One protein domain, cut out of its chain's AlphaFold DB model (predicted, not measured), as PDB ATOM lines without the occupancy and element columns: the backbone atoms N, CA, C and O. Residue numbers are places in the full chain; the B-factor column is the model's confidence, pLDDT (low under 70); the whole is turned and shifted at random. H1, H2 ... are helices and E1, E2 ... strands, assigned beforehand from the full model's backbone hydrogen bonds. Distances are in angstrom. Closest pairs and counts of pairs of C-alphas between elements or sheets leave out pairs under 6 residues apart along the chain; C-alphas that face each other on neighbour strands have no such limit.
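Overview. This is residues 18 to 128 of the 700 residues of the protein "LRAT domain-containing protein" of Strongyloides stercoralis (UniProt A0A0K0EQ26). A two-stranded hairpin, E1 and E2, makes one end of a rod, and three helices make the rest: H1 and H3 run lengthwise, and H2 runs back slantwise, touching both. The printed part has 111 residues with three named helices and two named strands, in the order H1, H2, E1, E2, H3. The sheet is antiparallel, in the order E1 - E2, and the class is mixed, helices and strands. The whole is loose, with a radius of gyration of the C-alphas of 16.8 A and spans of 56 by 27 by 16 A.

Along the chain. E1 is residues 78 to 86, 22.9 A long, and bends by 58 degrees at residue 83. E2 is residues 89 to 96, 22.2 A long. H1, residues 24 to 46, is 33.0 A long and begins with C-alpha 24 at (-51.217, -14.605, -54.702). H2 is residues 53 to 68, 22.5 A. H3, residues 98 to 119, is 31.7 A long and ends with C-alpha 119 at (-27.650, -22.443, -24.512).

Arrangement. E1 and E2 form an antiparallel hairpin at 153 degrees, with N 79 and O 95 at 2.9 A and N 91 and O 84 at 3.0 A, within hydrogen-bond range. The closest C-alphas of H1 and E1, Val 24 and Met 81, are 6.5 A apart. H1 and H2 form a helical hairpin and touch, closest at the C-alphas of His 37 and Ser 55, 4.9 A; H2 uses residues 55 to 62 alone. They run opposite ways at a steep tilt of 36 degrees, only just past shallow. H3 touches H2 with residues 101 to 111 alone, closest at the C-alphas of Leu 104 and Leu 63, 6.0 A. They run opposite ways at a shallow tilt of 34 degrees, only just short of steep. H1 and H3 are near each other, with 6 pairs of C-alphas within 10 A. E2 is apart from H1 and H2. In H1, H2 and H3 every O i to N i+4 pair is within hydrogen-bond range.

Size, cuts and confidence. The C-alphas farthest apart, of Gly 87 and Gly 121, are 56.8 A from each other. The printed part has no cut, and no link is long. The mean pLDDT of the printed part is 87.5; residues 18 to 21, 72 to 75 and 86 to 88 are under 70.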
ATOM      1  N   ILE A  18     -51.119 -28.113 -50.258       33.07
ATOM      2  CA  ILE A  18     -50.812 -26.966 -51.089       33.07
ATOM      3  C   ILE A  18     -49.288 -26.940 -51.190       33.07
ATOM      4  O   ILE A  18     -48.593 -26.858 -50.176       33.07
ATOM      5  N   ARG A  19     -48.741 -27.033 -52.405       37.31
ATOM      6  CA  ARG A  19     -47.370 -26.568 -52.646       37.31
ATOM      7  C   ARG A  19     -47.402 -25.068 -52.357       37.31
ATOM      8  O   ARG A  19     -47.870 -24.321 -53.204       37.31
ATOM      9  N   GLY A  20     -47.061 -24.680 -51.126       45.08
ATOM     10  CA  GLY A  20     -47.255 -23.321 -50.615       45.08
ATOM     11  C   GLY A  20     -46.694 -22.265 -51.562       45.08
ATOM     12  O   GLY A  20     -45.754 -22.546 -52.290       45.08
ATOM     13  N   GLY A  21     -47.281 -21.072 -51.565       58.60
ATOM     14  CA  GLY A  21     -46.660 -19.846 -52.067       58.60
ATOM     15  C   GLY A  21     -46.536 -19.638 -53.578       58.60
ATOM     16  O   GLY A  21     -45.759 -18.767 -53.953       58.60
ATOM     17  N   GLN A  22     -47.239 -20.381 -54.442       77.28
ATOM     18  CA  GLN A  22     -47.163 -20.131 -55.892       77.28
ATOM     19  C   GLN A  22     -48.221 -19.147 -56.388       77.28
ATOM     20  O   GLN A  22     -47.972 -18.428 -57.348       77.28
ATOM     21  N   THR A  23     -49.399 -19.107 -55.767       84.62
ATOM     22  CA  THR A  23     -50.439 -18.114 -56.081       84.62
ATOM     23  C   THR A  23     -50.387 -16.913 -55.138       84.62
ATOM     24  O   THR A  23     -49.813 -16.978 -54.049       84.62
ATOM     25  N   VAL A  24     -51.053 -15.820 -55.526       82.95
ATOM     26  CA  VAL A  24     -51.217 -14.605 -54.702       82.95
ATOM     27  C   VAL A  24     -51.724 -14.927 -53.293       82.95
ATOM     28  O   VAL A  24     -51.149 -14.469 -52.303       82.95
ATOM     29  N   GLU A  25     -52.790 -15.723 -53.188       83.32
ATOM     30  CA  GLU A  25     -53.417 -16.032 -51.900       83.32
ATOM     31  C   GLU A  25     -52.574 -16.985 -51.053       83.32
ATOM     32  O   GLU A  25     -52.445 -16.780 -49.848       83.32
ATOM     33  N   GLU A  26     -51.931 -17.981 -51.664       87.23
ATOM     34  CA  GLU A  26     -51.030 -18.884 -50.941       87.23
ATOM     35  C   GLU A  26     -49.794 -18.146 -50.415       87.23
ATOM     36  O   GLU A  26     -49.349 -18.413 -49.298       87.23
ATOM     37  N   PHE A  27     -49.246 -17.207 -51.193       89.81
ATOM     38  CA  PHE A  27     -48.126 -16.377 -50.762       89.81
ATOM     39  C   PHE A  27     -48.524 -15.485 -49.582       89.81
ATOM     40  O   PHE A  27     -47.849 -15.499 -48.552       89.81
ATOM     41  N   LYS A  28     -49.663 -14.783 -49.671       88.67
ATOM     42  CA  LYS A  28     -50.207 -13.992 -48.551       88.67
ATOM     43  C   LYS A  28     -50.410 -14.856 -47.306       88.67
ATOM     44  O   LYS A  28     -49.962 -14.477 -46.226       88.67
ATOM     45  N   ALA A  29     -51.044 -16.020 -47.450       90.24
ATOM     46  CA  ALA A  29     -51.294 -16.938 -46.342       90.24
ATOM     47  C   ALA A  29     -49.989 -17.408 -45.680       90.24
ATOM     48  O   ALA A  29     -49.875 -17.375 -44.454       90.24
ATOM     49  N   MET A  30     -48.981 -17.772 -46.476       93.88
ATOM     50  CA  MET A  30     -47.657 -18.144 -45.977       93.88
ATOM     51  C   MET A  30     -47.003 -16.995 -45.198       93.88
ATOM     52  O   MET A  30     -46.534 -17.202 -44.079       93.88
ATOM     53  N   MET A  31     -47.010 -15.777 -45.746       94.12
ATOM     54  CA  MET A  31     -46.420 -14.612 -45.083       94.12
ATOM     55  C   MET A  31     -47.160 -14.264 -43.777       94.12
ATOM     56  O   MET A  31     -46.526 -14.025 -42.748       94.12
ATOM     57  N   TYR A  32     -48.492 -14.329 -43.736       93.55
ATOM     58  CA  TYR A  32     -49.224 -14.157 -42.473       93.55
ATOM     59  C   TYR A  32     -48.964 -15.291 -41.470       93.55
ATOM     60  O   TYR A  32     -48.919 -15.035 -40.262       93.55
ATOM     61  N   GLY A  33     -48.715 -16.515 -41.944       94.29
ATOM     62  CA  GLY A  33     -48.222 -17.625 -41.124       94.29
ATOM     63  C   GLY A  33     -46.873 -17.305 -40.472       94.29
ATOM     64  O   GLY A  33     -46.737 -17.414 -39.250       94.29
ATOM     65  N   VAL A  34     -45.908 -16.796 -41.249       95.85
ATOM     66  CA  VAL A  34     -44.625 -16.277 -40.730       95.85
ATOM     67  C   VAL A  34     -44.870 -15.247 -39.629       95.85
ATOM     68  O   VAL A  34     -44.250 -15.317 -38.567       95.85
ATOM     69  N   GLN A  35     -45.803 -14.318 -39.832       95.92
ATOM     70  CA  GLN A  35     -46.085 -13.288 -38.839       95.92
ATOM     71  C   GLN A  35     -46.670 -13.838 -37.533       95.92
ATOM     72  O   GLN A  35     -46.363 -13.328 -36.452       95.92
ATOM     73  N   CYS A  36     -47.470 -14.902 -37.601       95.79
ATOM     74  CA  CYS A  36     -47.960 -15.597 -36.411       95.79
ATOM     75  C   CYS A  36     -46.805 -16.226 -35.615       95.79
ATOM     76  O   CYS A  36     -46.740 -16.062 -34.395       95.79
ATOM     77  N   HIS A  37     -45.849 -16.862 -36.300       97.20
ATOM     78  CA  HIS A  37     -44.639 -17.399 -35.670       97.20
ATOM     79  C   HIS A  37     -43.768 -16.302 -35.050       97.20
ATOM     80  O   HIS A  37     -43.310 -16.450 -33.915       97.20
ATOM     81  N   ARG A  38     -43.595 -15.169 -35.744       97.38
ATOM     82  CA  ARG A  38     -42.876 -14.002 -35.210       97.38
ATOM     83  C   ARG A  38     -43.506 -13.502 -33.910       97.38
ATOM     84  O   ARG A  38     -42.784 -13.331 -32.934       97.38
ATOM     85  N   ARG A  39     -44.835 -13.332 -33.857       95.89
ATOM     86  CA  ARG A  39     -45.550 -12.903 -32.635       95.89
ATOM     87  C   ARG A  39     -45.310 -13.849 -31.463       95.89
ATOM     88  O   ARG A  39     -44.942 -13.391 -30.385       95.89
ATOM     89  N   LYS A  40     -45.446 -15.162 -31.683       95.65
ATOM     90  CA  LYS A  40     -45.215 -16.175 -30.641       95.65
ATOM     91  C   LYS A  40     -43.790 -16.095 -30.083       95.65
ATOM     92  O   LYS A  40     -43.607 -16.013 -28.874       95.65
ATOM     93  N   ILE A  41     -42.790 -16.026 -30.964       96.67
ATOM     94  CA  ILE A  41     -41.381 -15.897 -30.576       96.67
ATOM     95  C   ILE A  41     -41.118 -14.603 -29.791       96.67
ATOM     96  O   ILE A  41     -40.432 -14.633 -28.768       96.67
ATOM     97  N   VAL A  42     -41.656 -13.471 -30.252       96.25
ATOM     98  CA  VAL A  42     -41.514 -12.173 -29.575       96.25
ATOM     99  C   VAL A  42     -42.112 -12.237 -28.167       96.25
ATOM    100  O   VAL A  42     -41.451 -11.834 -27.209       96.25
ATOM    101  N   GLU A  43     -43.323 -12.781 -28.022       93.12
ATOM    102  CA  GLU A  43     -43.964 -12.976 -26.718       93.12
ATOM    103  C   GLU A  43     -43.134 -13.871 -25.792       93.12
ATOM    104  O   GLU A  43     -42.958 -13.543 -24.614       93.12
ATOM    105  N   ASP A  44     -42.610 -14.984 -26.307       92.64
ATOM    106  CA  ASP A  44     -41.827 -15.931 -25.517       92.64
ATOM    107  C   ASP A  44     -40.502 -15.321 -25.042       92.64
ATOM    108  O   ASP A  44     -40.187 -15.405 -23.851       92.64
ATOM    109  N   LEU A  45     -39.771 -14.621 -25.917       92.43
ATOM    110  CA  LEU A  45     -38.517 -13.947 -25.558       92.43
ATOM    111  C   LEU A  45     -38.740 -12.819 -24.545       92.43
ATOM    112  O   LEU A  45     -38.020 -12.732 -23.548       92.43
ATOM    113  N   ILE A  46     -39.766 -11.982 -24.740       91.05
ATOM    114  CA  ILE A  46     -40.102 -10.897 -23.802       91.05
ATOM    115  C   ILE A  46     -40.521 -11.451 -22.434       91.05
ATOM    116  O   ILE A  46     -40.181 -10.862 -21.404       91.05
ATOM    117  N   ALA A  47     -41.236 -12.579 -22.411       87.87
ATOM    118  CA  ALA A  47     -41.660 -13.253 -21.185       87.87
ATOM    119  C   ALA A  47     -40.554 -14.105 -20.528       87.87
ATOM    120  O   ALA A  47     -40.781 -14.648 -19.445       87.87
ATOM    121  N   GLY A  48     -39.379 -14.242 -21.156       85.19
ATOM    122  CA  GLY A  48     -38.289 -15.095 -20.670       85.19
ATOM    123  C   GLY A  48     -38.639 -16.587 -20.670       85.19
ATOM    124  O   GLY A  48     -38.188 -17.331 -19.796       85.19
ATOM    125  N   LYS A  49     -39.499 -17.014 -21.597       82.97
ATOM    126  CA  LYS A  49     -39.871 -18.415 -21.801       82.97
ATOM    127  C   LYS A  49     -38.870 -19.117 -22.717       82.97
ATOM    128  O   LYS A  49     -38.051 -18.484 -23.377       82.97
ATOM    129  N   ILE A  50     -38.960 -20.446 -22.751       81.62
ATOM    130  CA  ILE A  50     -38.237 -21.263 -23.727       81.62
ATOM    131  C   ILE A  50     -38.768 -20.914 -25.119       81.62
ATOM    132  O   ILE A  50     -39.980 -20.856 -25.311       81.62
ATOM    133  N   LEU A  51     -37.853 -20.681 -26.058       85.02
ATOM    134  CA  LEU A  51     -38.185 -20.384 -27.443       85.02
ATOM    135  C   LEU A  51     -38.903 -21.574 -28.094       85.02
ATOM    136  O   LEU A  51     -38.457 -22.717 -27.988       85.02
ATOM    137  N   ASP A  52     -39.995 -21.297 -28.799       83.19
ATOM    138  CA  ASP A  52     -40.716 -22.299 -29.574       83.19
ATOM    139  C   ASP A  52     -39.919 -22.737 -30.813       83.19
ATOM    140  O   ASP A  52     -39.864 -22.030 -31.824       83.19
ATOM    141  N   ASN A  53     -39.315 -23.924 -30.738       88.22
ATOM    142  CA  ASN A  53     -38.507 -24.479 -31.826       88.22
ATOM    143  C   ASN A  53     -39.304 -24.646 -33.126       88.22
ATOM    144  O   ASN A  53     -38.769 -24.369 -34.198       88.22
ATOM    145  N   ASP A  54     -40.579 -25.033 -33.047       93.35
ATOM    146  CA  ASP A  54     -41.421 -25.230 -34.230       93.35
ATOM    147  C   ASP A  54     -41.624 -23.917 -34.990       93.35
ATOM    148  O   ASP A  54     -41.456 -23.872 -36.210       93.35
ATOM    149  N   SER A  55     -41.906 -22.815 -34.290       94.85
ATOM    150  CA  SER A  55     -42.006 -21.496 -34.925       94.85
ATOM    151  C   SER A  55     -40.702 -21.074 -35.590       94.85
ATOM    152  O   SER A  55     -40.730 -20.508 -36.683       94.85
ATOM    153  N   PHE A  56     -39.553 -21.378 -34.981       95.76
ATOM    154  CA  PHE A  56     -38.273 -21.065 -35.608       95.76
ATOM    155  C   PHE A  56     -38.016 -21.905 -36.867       95.76
ATOM    156  O   PHE A  56     -37.584 -21.371 -37.891       95.76
ATOM    157  N   ILE A  57     -38.324 -23.204 -36.824       96.35
ATOM    158  CA  ILE A  57     -38.224 -24.096 -37.986       96.35
ATOM    159  C   ILE A  57     -39.096 -23.574 -39.133       96.35
ATOM    160  O   ILE A  57     -38.609 -23.477 -40.259       96.35
ATOM    161  N   ASN A  58     -40.333 -23.154 -38.854       96.67
ATOM    162  CA  ASN A  58     -41.234 -22.598 -39.867       96.67
ATOM    163  C   ASN A  58     -40.683 -21.309 -40.506       96.67
ATOM    164  O   ASN A  58     -40.788 -21.131 -41.720       96.67
ATOM    165  N   ILE A  59     -40.035 -20.433 -39.730       97.30
ATOM    166  CA  ILE A  59     -39.356 -19.239 -40.264       97.30
ATOM    167  C   ILE A  59     -38.215 -19.637 -41.213       97.30
ATOM    168  O   ILE A  59     -38.121 -19.092 -42.316       97.30
ATOM    169  N   LYS A  60     -37.370 -20.611 -40.835       97.54
ATOM    170  CA  LYS A  60     -36.279 -21.102 -41.702       97.54
ATOM    171  C   LYS A  60     -36.812 -21.728 -42.990       97.54
ATOM    172  O   LYS A  60     -36.301 -21.422 -44.064       97.54
ATOM    173  N   GLN A  61     -37.847 -22.557 -42.887       96.43
ATOM    174  CA  GLN A  61     -38.487 -23.200 -44.037       96.43
ATOM    175  C   GLN A  61     -39.125 -22.177 -44.976       96.43
ATOM    176  O   GLN A  61     -38.994 -22.305 -46.189       96.43
ATOM    177  N   SER A  62     -39.752 -21.131 -44.433       96.06
ATOM    178  CA  SER A  62     -40.314 -20.040 -45.236       96.06
ATOM    179  C   SER A  62     -39.217 -19.287 -45.994       96.06
ATOM    180  O   SER A  62     -39.358 -19.022 -47.184       96.06
ATOM    181  N   LEU A  63     -38.080 -18.999 -45.346       96.60
ATOM    182  CA  LEU A  63     -36.927 -18.385 -46.011       96.60
ATOM    183  C   LEU A  63     -36.350 -19.281 -47.113       96.60
ATOM    184  O   LEU A  63     -36.047 -18.805 -48.207       96.60
ATOM    185  N   GLU A  64     -36.168 -20.571 -46.839       95.40
ATOM    186  CA  GLU A  64     -35.687 -21.539 -47.828       95.40
ATOM    187  C   GLU A  64     -36.644 -21.631 -49.021       95.40
ATOM    188  O   GLU A  64     -36.209 -21.581 -50.172       95.40
ATOM    189  N   PHE A  65     -37.948 -21.675 -48.750       92.98
ATOM    190  CA  PHE A  65     -38.983 -21.665 -49.768       92.98
ATOM    191  C   PHE A  65     -38.878 -20.428 -50.671       92.98
ATOM    192  O   PHE A  65     -38.813 -20.583 -51.890       92.98
ATOM    193  N   LEU A  66     -38.793 -19.214 -50.110       92.55
ATOM    194  CA  LEU A  66     -38.655 -17.996 -50.921       92.55
ATOM    195  C   LEU A  66     -37.386 -18.020 -51.778       92.55
ATOM    196  O   LEU A  66     -37.441 -17.694 -52.960       92.55
ATOM    197  N   ASN A  67     -36.257 -18.463 -51.216       91.72
ATOM    198  CA  ASN A  67     -35.005 -18.557 -51.966       91.72
ATOM    199  C   ASN A  67     -35.083 -19.549 -53.137       91.72
ATOM    200  O   ASN A  67     -34.475 -19.314 -54.180       91.72
ATOM    201  N   ASN A  68     -35.818 -20.648 -52.969       89.78
ATOM    202  CA  ASN A  68     -35.967 -21.684 -53.992       89.78
ATOM    203  C   ASN A  68     -36.952 -21.302 -55.110       89.78
ATOM    204  O   ASN A  68     -36.898 -21.911 -56.175       89.78
ATOM    205  N   ASN A  69     -37.829 -20.318 -54.888       85.64
ATOM    206  CA  ASN A  69     -38.818 -19.858 -55.875       85.64
ATOM    207  C   ASN A  69     -38.398 -18.582 -56.627       85.64
ATOM    208  O   ASN A  69     -39.183 -18.040 -57.403       85.64
ATOM    209  N   MET A  70     -37.167 -18.098 -56.436       87.88
ATOM    210  CA  MET A  70     -36.623 -17.033 -57.282       87.88
ATOM    211  C   MET A  70     -36.339 -17.563 -58.698       87.88
ATOM    212  O   MET A  70     -35.798 -18.658 -58.859       87.88
ATOM    213  N   LYS A  71     -36.689 -16.776 -59.722       75.40
ATOM    214  CA  LYS A  71     -36.654 -17.152 -61.148       75.40
ATOM    215  C   LYS A  71     -35.240 -17.461 -61.664       75.40
ATOM    216  O   LYS A  71     -35.055 -18.418 -62.411       75.40
ATOM    217  N   ASP A  72     -34.245 -16.691 -61.228       66.99
ATOM    218  CA  ASP A  72     -32.816 -16.943 -61.439       66.99
ATOM    219  C   ASP A  72     -32.016 -16.191 -60.360       66.99
ATOM    220  O   ASP A  72     -32.300 -15.031 -60.068       66.99
ATOM    221  N   LYS A  73     -30.967 -16.813 -59.806       61.43
ATOM    222  CA  LYS A  73     -30.026 -16.147 -58.886       61.43
ATOM    223  C   LYS A  73     -29.339 -14.934 -59.529       61.43
ATOM    224  O   LYS A  73     -28.862 -14.064 -58.805       61.43
ATOM    225  N   ASN A  74     -29.283 -14.876 -60.862       63.74
ATOM    226  CA  ASN A  74     -28.735 -13.740 -61.606       63.74
ATOM    227  C   ASN A  74     -29.763 -12.627 -61.885       63.74
ATOM    228  O   ASN A  74     -29.359 -11.483 -62.079       63.74
ATOM    229  N   GLU A  75     -31.069 -12.928 -61.883       64.59
ATOM    230  CA  GLU A  75     -32.152 -11.945 -62.096       64.59
ATOM    231  C   GLU A  75     -32.547 -11.206 -60.800       64.59
ATOM    232  O   GLU A  75     -33.534 -10.472 -60.752       64.59
ATOM    233  N   GLY A  76     -31.759 -11.357 -59.731       81.51
ATOM    234  CA  GLY A  76     -31.997 -10.713 -58.443       81.51
ATOM    235  C   GLY A  76     -33.055 -11.443 -57.616       81.51
ATOM    236  O   GLY A  76     -33.015 -12.660 -57.483       81.51
ATOM    237  N   PHE A  77     -33.982 -10.692 -57.020       89.41
ATOM    238  CA  PHE A  77     -34.997 -11.210 -56.090       89.41
ATOM    239  C   PHE A  77     -36.360 -11.452 -56.764       89.41
ATOM    240  O   PHE A  77     -37.404 -11.387 -56.117       89.41
ATOM    241  N   MET A  78     -36.372 -11.673 -58.076       89.77
ATOM    242  CA  MET A  78     -37.601 -11.804 -58.858       89.77
ATOM    243  C   MET A  78     -38.213 -13.203 -58.735       89.77
ATOM    244  O   MET A  78     -37.499 -14.201 -58.813       89.77
ATOM    245  N   ALA A  79     -39.537 -13.276 -58.601       88.52
ATOM    246  CA  ALA A  79     -40.304 -14.522 -58.588       88.52
ATOM    247  C   ALA A  79     -41.570 -14.412 -59.448       88.52
ATOM    248  O   ALA A  79     -42.166 -13.338 -59.560       88.52
ATOM    249  N   GLU A  80     -41.973 -15.532 -60.048       87.58
ATOM    250  CA  GLU A  80     -43.230 -15.651 -60.789       87.58
ATOM    251  C   GLU A  80     -44.326 -16.205 -59.887       87.58
ATOM    252  O   GLU A  80     -44.180 -17.264 -59.282       87.58
ATOM    253  N   MET A  81     -45.438 -15.481 -59.831       87.08
ATOM    254  CA  MET A  81     -46.636 -15.863 -59.101       87.08
ATOM    255  C   MET A  81     -47.734 -16.247 -60.089       87.08
ATOM    256  O   MET A  81     -47.990 -15.528 -61.054       87.08
ATOM    257  N   ILE A  82     -48.397 -17.369 -59.844       86.81
ATOM    258  CA  ILE A  82     -49.483 -17.912 -60.658       86.81
ATOM    259  C   ILE A  82     -50.777 -17.138 -60.365       86.81
ATOM    260  O   ILE A  82     -51.234 -17.069 -59.224       86.81
ATOM    261  N   LEU A  83     -51.387 -16.592 -61.417       83.99
ATOM    262  CA  LEU A  83     -52.703 -15.945 -61.400       83.99
ATOM    263  C   LEU A  83     -53.825 -16.942 -61.682       83.99
ATOM    264  O   LEU A  83     -54.850 -16.953 -61.006       83.99
ATOM    265  N   SER A  84     -53.633 -17.784 -62.694       76.38
ATOM    266  CA  SER A  84     -54.588 -18.816 -63.090       76.38
ATOM    267  C   SER A  84     -53.887 -19.971 -63.795       76.38
ATOM    268  O   SER A  84     -52.805 -19.824 -64.371       76.38
ATOM    269  N   ARG A  85     -54.532 -21.140 -63.753       75.54
ATOM    270  CA  ARG A  85     -54.126 -22.333 -64.498       75.54
ATOM    271  C   ARG A  85     -55.141 -22.590 -65.607       75.54
ATOM    272  O   ARG A  85     -56.285 -22.939 -65.324       75.54
ATOM    273  N   GLU A  86     -54.726 -22.435 -66.858       67.08
ATOM    274  CA  GLU A  86     -55.537 -22.719 -68.044       67.08
ATOM    275  C   GLU A  86     -54.982 -23.958 -68.761       67.08
ATOM    276  O   GLU A  86     -54.100 -23.886 -69.619       67.08
ATOM    277  N   GLY A  87     -55.486 -25.138 -68.388       68.29
ATOM    278  CA  GLY A  87     -54.988 -26.403 -68.931       68.29
ATOM    279  C   GLY A  87     -53.523 -26.645 -68.548       68.29
ATOM    280  O   GLY A  87     -53.228 -26.854 -67.375       68.29
ATOM    281  N   SER A  88     -52.620 -26.648 -69.535       67.76
ATOM    282  CA  SER A  88     -51.166 -26.783 -69.331       67.76
ATOM    283  C   SER A  88     -50.420 -25.449 -69.225       67.76
ATOM    284  O   SER A  88     -49.217 -25.467 -68.980       67.76
ATOM    285  N   ASN A  89     -51.093 -24.317 -69.455       72.95
ATOM    286  CA  ASN A  89     -50.475 -22.997 -69.412       72.95
ATOM    287  C   ASN A  89     -50.820 -22.301 -68.093       72.95
ATOM    288  O   ASN A  89     -51.978 -22.270 -67.674       72.95
ATOM    289  N   GLU A  90     -49.813 -21.717 -67.455       79.73
ATOM    290  CA  GLU A  90     -49.984 -20.902 -66.256       79.73
ATOM    291  C   GLU A  90     -49.852 -19.433 -66.647       79.73
ATOM    292  O   GLU A  90     -48.873 -19.030 -67.277       79.73
ATOM    293  N   LYS A  91     -50.854 -18.626 -66.293       84.20
ATOM    294  CA  LYS A  91     -50.734 -17.177 -66.389       84.20
ATOM    295  C   LYS A  91     -50.021 -16.698 -65.137       84.20
ATOM    296  O   LYS A  91     -50.512 -16.944 -64.036       84.20
ATOM    297  N   THR A  92     -48.892 -16.020 -65.295       87.21
ATOM    298  CA  THR A  92     -48.076 -15.553 -64.172       87.21
ATOM    299  C   THR A  92     -47.912 -14.036 -64.177       87.21
ATOM    300  O   THR A  92     -48.171 -13.364 -65.180       87.21
ATOM    301  N   PHE A  93     -47.491 -13.487 -63.041       86.74
ATOM    302  CA  PHE A  93     -46.982 -12.123 -62.931       86.74
ATOM    303  C   PHE A  93     -45.716 -12.094 -62.076       86.74
ATOM    304  O   PHE A  93     -45.466 -13.004 -61.283       86.74
ATOM    305  N   LEU A  94     -44.906 -11.052 -62.257       87.43
ATOM    306  CA  LEU A  94     -43.631 -10.901 -61.565       87.43
ATOM    307  C   LEU A  94     -43.783 -10.089 -60.281       87.43
ATOM    308  O   LEU A  94     -44.369  -9.003 -60.281       87.43
ATOM    309  N   ILE A  95     -43.163 -10.583 -59.213       87.01
ATOM    310  CA  ILE A  95     -42.976  -9.845 -57.966       87.01
ATOM    311  C   ILE A  95     -41.507  -9.837 -57.553       87.01
ATOM    312  O   ILE A  95     -40.726 -10.696 -57.962       87.01
ATOM    313  N   ASN A  96     -41.140  -8.867 -56.722       89.00
ATOM    314  CA  ASN A  96     -39.808  -8.757 -56.142       89.00
ATOM    315  C   ASN A  96     -39.871  -9.165 -54.663       89.00
ATOM    316  O   ASN A  96     -40.548  -8.504 -53.891       89.00
ATOM    317  N   LEU A  97     -39.186 -10.243 -54.283       91.17
ATOM    318  CA  LEU A  97     -39.189 -10.831 -52.936       91.17
ATOM    319  C   LEU A  97     -38.076 -10.299 -52.021       91.17
ATOM    320  O   LEU A  97     -37.789 -10.883 -50.971       91.17
ATOM    321  N   LYS A  98     -37.365  -9.246 -52.442       91.00
ATOM    322  CA  LYS A  98     -36.175  -8.746 -51.742       91.00
ATOM    323  C   LYS A  98     -36.467  -8.425 -50.282       91.00
ATOM    324  O   LYS A  98     -35.671  -8.772 -49.410       91.00
ATOM    325  N   ASP A  99     -37.585  -7.766 -50.026       91.30
ATOM    326  CA  ASP A  99     -37.902  -7.212 -48.715       91.30
ATOM    327  C   ASP A  99     -38.303  -8.332 -47.736       91.30
ATOM    328  O   ASP A  99     -37.785  -8.399 -46.616       91.30
ATOM    329  N   GLU A 100     -39.115  -9.295 -48.187       93.83
ATOM    330  CA  GLU A 100     -39.494 -10.485 -47.420       93.83
ATOM    331  C   GLU A 100     -38.282 -11.363 -47.093       93.83
ATOM    332  O   GLU A 100     -38.105 -11.784 -45.944       93.83
ATOM    333  N   ILE A 101     -37.420 -11.612 -48.087       94.44
ATOM    334  CA  ILE A 101     -36.206 -12.416 -47.913       94.44
ATOM    335  C   ILE A 101     -35.254 -11.732 -46.930       94.44
ATOM    336  O   ILE A 101     -34.770 -12.384 -46.004       94.44
ATOM    337  N   ASN A 102     -35.006 -10.429 -47.077       93.56
ATOM    338  CA  ASN A 102     -34.117  -9.695 -46.178       93.56
ATOM    339  C   ASN A 102     -34.639  -9.700 -44.735       93.56
ATOM    340  O   ASN A 102     -33.869  -9.950 -43.804       93.56
ATOM    341  N   GLY A 103     -35.945  -9.484 -44.538       95.09
ATOM    342  CA  GLY A 103     -36.570  -9.545 -43.217       95.09
ATOM    343  C   GLY A 103     -36.405 -10.916 -42.556       95.09
ATOM    344  O   GLY A 103     -35.996 -11.004 -41.399       95.09
ATOM    345  N   LEU A 104     -36.652 -11.997 -43.301       97.01
ATOM    346  CA  LEU A 104     -36.475 -13.368 -42.816       97.01
ATOM    347  C   LEU A 104     -35.004 -13.731 -42.562       97.01
ATOM    348  O   LEU A 104     -34.696 -14.419 -41.591       97.01
ATOM    349  N   GLN A 105     -34.070 -13.250 -43.386       96.59
ATOM    350  CA  GLN A 105     -32.636 -13.437 -43.141       96.59
ATOM    351  C   GLN A 105     -32.192 -12.762 -41.837       96.59
ATOM    352  O   GLN A 105     -31.406 -13.348 -41.087       96.59
ATOM    353  N   LYS A 106     -32.694 -11.551 -41.552       96.80
ATOM    354  CA  LYS A 106     -32.450 -10.856 -40.278       96.80
ATOM    355  C   LYS A 106     -33.016 -11.657 -39.100       96.80
ATOM    356  O   LYS A 106     -32.306 -11.837 -38.111       96.80
ATOM    357  N   ASP A 107     -34.231 -12.199 -39.224       97.48
ATOM    358  CA  ASP A 107     -34.822 -13.060 -38.190       97.48
ATOM    359  C   ASP A 107     -33.967 -14.294 -37.914       97.48
ATOM    360  O   ASP A 107     -33.636 -14.560 -36.761       97.48
ATOM    361  N   VAL A 108     -33.569 -15.035 -38.955       97.85
ATOM    362  CA  VAL A 108     -32.783 -16.266 -38.788       97.85
ATOM    363  C   VAL A 108     -31.448 -15.979 -38.106       97.85
ATOM    364  O   VAL A 108     -31.114 -16.648 -37.131       97.85
ATOM    365  N   LYS A 109     -30.724 -14.941 -38.548       97.14
ATOM    366  CA  LYS A 109     -29.456 -14.532 -37.921       97.14
ATOM    367  C   LYS A 109     -29.638 -14.151 -36.450       97.14
ATOM    368  O   LYS A 109     -28.839 -14.561 -35.612       97.14
ATOM    369  N   PHE A 110     -30.675 -13.376 -36.134       97.48
ATOM    370  CA  PHE A 110     -30.955 -12.950 -34.763       97.48
ATOM    371  C   PHE A 110     -31.339 -14.129 -33.858       97.48
ATOM    372  O   PHE A 110     -30.840 -14.233 -32.739       97.48
ATOM    373  N   LEU A 111     -32.192 -15.036 -34.338       96.72
ATOM    374  CA  LEU A 111     -32.650 -16.193 -33.569       96.72
ATOM    375  C   LEU A 111     -31.557 -17.242 -33.360       96.72
ATOM    376  O   LEU A 111     -31.459 -17.787 -32.262       96.72
ATOM    377  N   ASP A 112     -30.701 -17.481 -34.358       95.85
ATOM    378  CA  ASP A 112     -29.536 -18.355 -34.185       95.85
ATOM    379  C   ASP A 112     -28.588 -17.803 -33.099       95.85
ATOM    380  O   ASP A 112     -28.057 -18.575 -32.301       95.85
ATOM    381  N   GLU A 113     -28.400 -16.478 -33.001       95.56
ATOM    382  CA  GLU A 113     -27.649 -15.876 -31.886       95.56
ATOM    383  C   GLU A 113     -28.402 -15.968 -30.551       95.56
ATOM    384  O   GLU A 113     -27.785 -16.277 -29.533       95.56
ATOM    385  N   CYS A 114     -29.725 -15.769 -30.531       94.59
ATOM    386  CA  CYS A 114     -30.531 -15.950 -29.317       94.59
ATOM    387  C   CYS A 114     -30.356 -17.348 -28.729       94.59
ATOM    388  O   CYS A 114     -30.092 -17.468 -27.535       94.59
ATOM    389  N   ILE A 115     -30.452 -18.385 -29.560       92.84
ATOM    390  CA  ILE A 115     -30.289 -19.773 -29.124       92.84
ATOM    391  C   ILE A 115     -28.887 -20.000 -28.560       92.84
ATOM    392  O   ILE A 115     -28.775 -20.490 -27.445       92.84
ATOM    393  N   LYS A 116     -27.826 -19.545 -29.245       93.14
ATOM    394  CA  LYS A 116     -26.448 -19.666 -28.731       93.14
ATOM    395  C   LYS A 116     -26.276 -19.023 -27.355       93.14
ATOM    396  O   LYS A 116     -25.650 -19.607 -26.479       93.14
ATOM    397  N   TYR A 117     -26.817 -17.819 -27.151       92.69
ATOM    398  CA  TYR A 117     -26.733 -17.142 -25.854       92.69
ATOM    399  C   TYR A 117     -27.529 -17.882 -24.778       92.69
ATOM    400  O   TYR A 117     -27.034 -18.031 -23.664       92.69
ATOM    401  N   ILE A 118     -28.732 -18.359 -25.105       89.04
ATOM    402  CA  ILE A 118     -29.587 -19.107 -24.177       89.04
ATOM    403  C   ILE A 118     -28.931 -20.440 -23.781       89.04
ATOM    404  O   ILE A 118     -28.890 -20.751 -22.589       89.04
ATOM    405  N   ASP A 119     -28.365 -21.178 -24.739       89.64
ATOM    406  CA  ASP A 119     -27.650 -22.443 -24.512       89.64
ATOM    407  C   ASP A 119     -26.392 -22.242 -23.648       89.64
ATOM    408  O   ASP A 119     -26.088 -23.060 -22.778       89.64
ATOM    409  N   ASP A 120     -25.709 -21.103 -23.809       91.55
ATOM    410  CA  ASP A 120     -24.587 -20.669 -22.965       91.55
ATOM    411  C   ASP A 120     -25.021 -20.164 -21.567       91.55
ATOM    412  O   ASP A 120     -24.178 -19.748 -20.764       91.55
ATOM    413  N   GLY A 121     -26.324 -20.129 -21.264       87.49
ATOM    414  CA  GLY A 121     -26.870 -19.593 -20.013       87.49
ATOM    415  C   GLY A 121     -26.760 -18.067 -19.874       87.49
ATOM    416  O   GLY A 121     -26.821 -17.542 -18.758       87.49
ATOM    417  N   LYS A 122     -26.579 -17.347 -20.986       88.63
ATOM    418  CA  LYS A 122     -26.524 -15.879 -21.068       88.63
ATOM    419  C   LYS A 122     -27.897 -15.304 -21.421       88.63
ATOM    420  O   LYS A 122     -28.793 -16.003 -21.890       88.63
ATOM    421  N   SER A 123     -28.074 -14.000 -21.212       89.42
ATOM    422  CA  SER A 123     -29.289 -13.317 -21.659       89.42
ATOM    423  C   SER A 123     -29.222 -13.071 -23.164       89.42
ATOM    424  O   SER A 123     -28.221 -12.555 -23.656       89.42
ATOM    425  N   TYR A 124     -30.308 -13.329 -23.899       90.34
ATOM    426  CA  TYR A 124     -30.406 -12.923 -25.309       90.34
ATOM    427  C   TYR A 124     -30.256 -11.396 -25.477       90.34
ATOM    428  O   TYR A 124     -29.870 -10.911 -26.535       90.34
ATOM    429  N   GLN A 125     -30.529 -10.616 -24.422       91.16
ATOM    430  CA  GLN A 125     -30.336  -9.166 -24.436       91.16
ATOM    431  C   GLN A 125     -28.857  -8.772 -24.528       91.16
ATOM    432  O   GLN A 125     -28.571  -7.644 -24.907       91.16
ATOM    433  N   ASP A 126     -27.916  -9.677 -24.236       92.54
ATOM    434  CA  ASP A 126     -26.473  -9.420 -24.338       92.54
ATOM    435  C   ASP A 126     -25.936  -9.532 -25.780       92.54
ATOM    436  O   ASP A 126     -24.768  -9.222 -26.017       92.54
ATOM    437  N   ILE A 127     -26.770  -9.936 -26.751       95.24
ATOM    438  CA  ILE A 127     -26.400 -10.010 -28.172       95.24
ATOM    439  C   ILE A 127     -25.935  -8.639 -28.672       95.24
ATOM    440  O   ILE A 127     -26.588  -7.620 -28.445       95.24
ATOM    441  N   ASP A 128     -24.832  -8.613 -29.417       95.81
ATOM    442  CA  ASP A 128     -24.393  -7.412 -30.123       95.81
ATOM    443  C   ASP A 128     -25.206  -7.215 -31.407       95.81
ATOM    444  O   ASP A 128     -24.842  -7.685 -32.489       95.81
TER     445      ASP A 128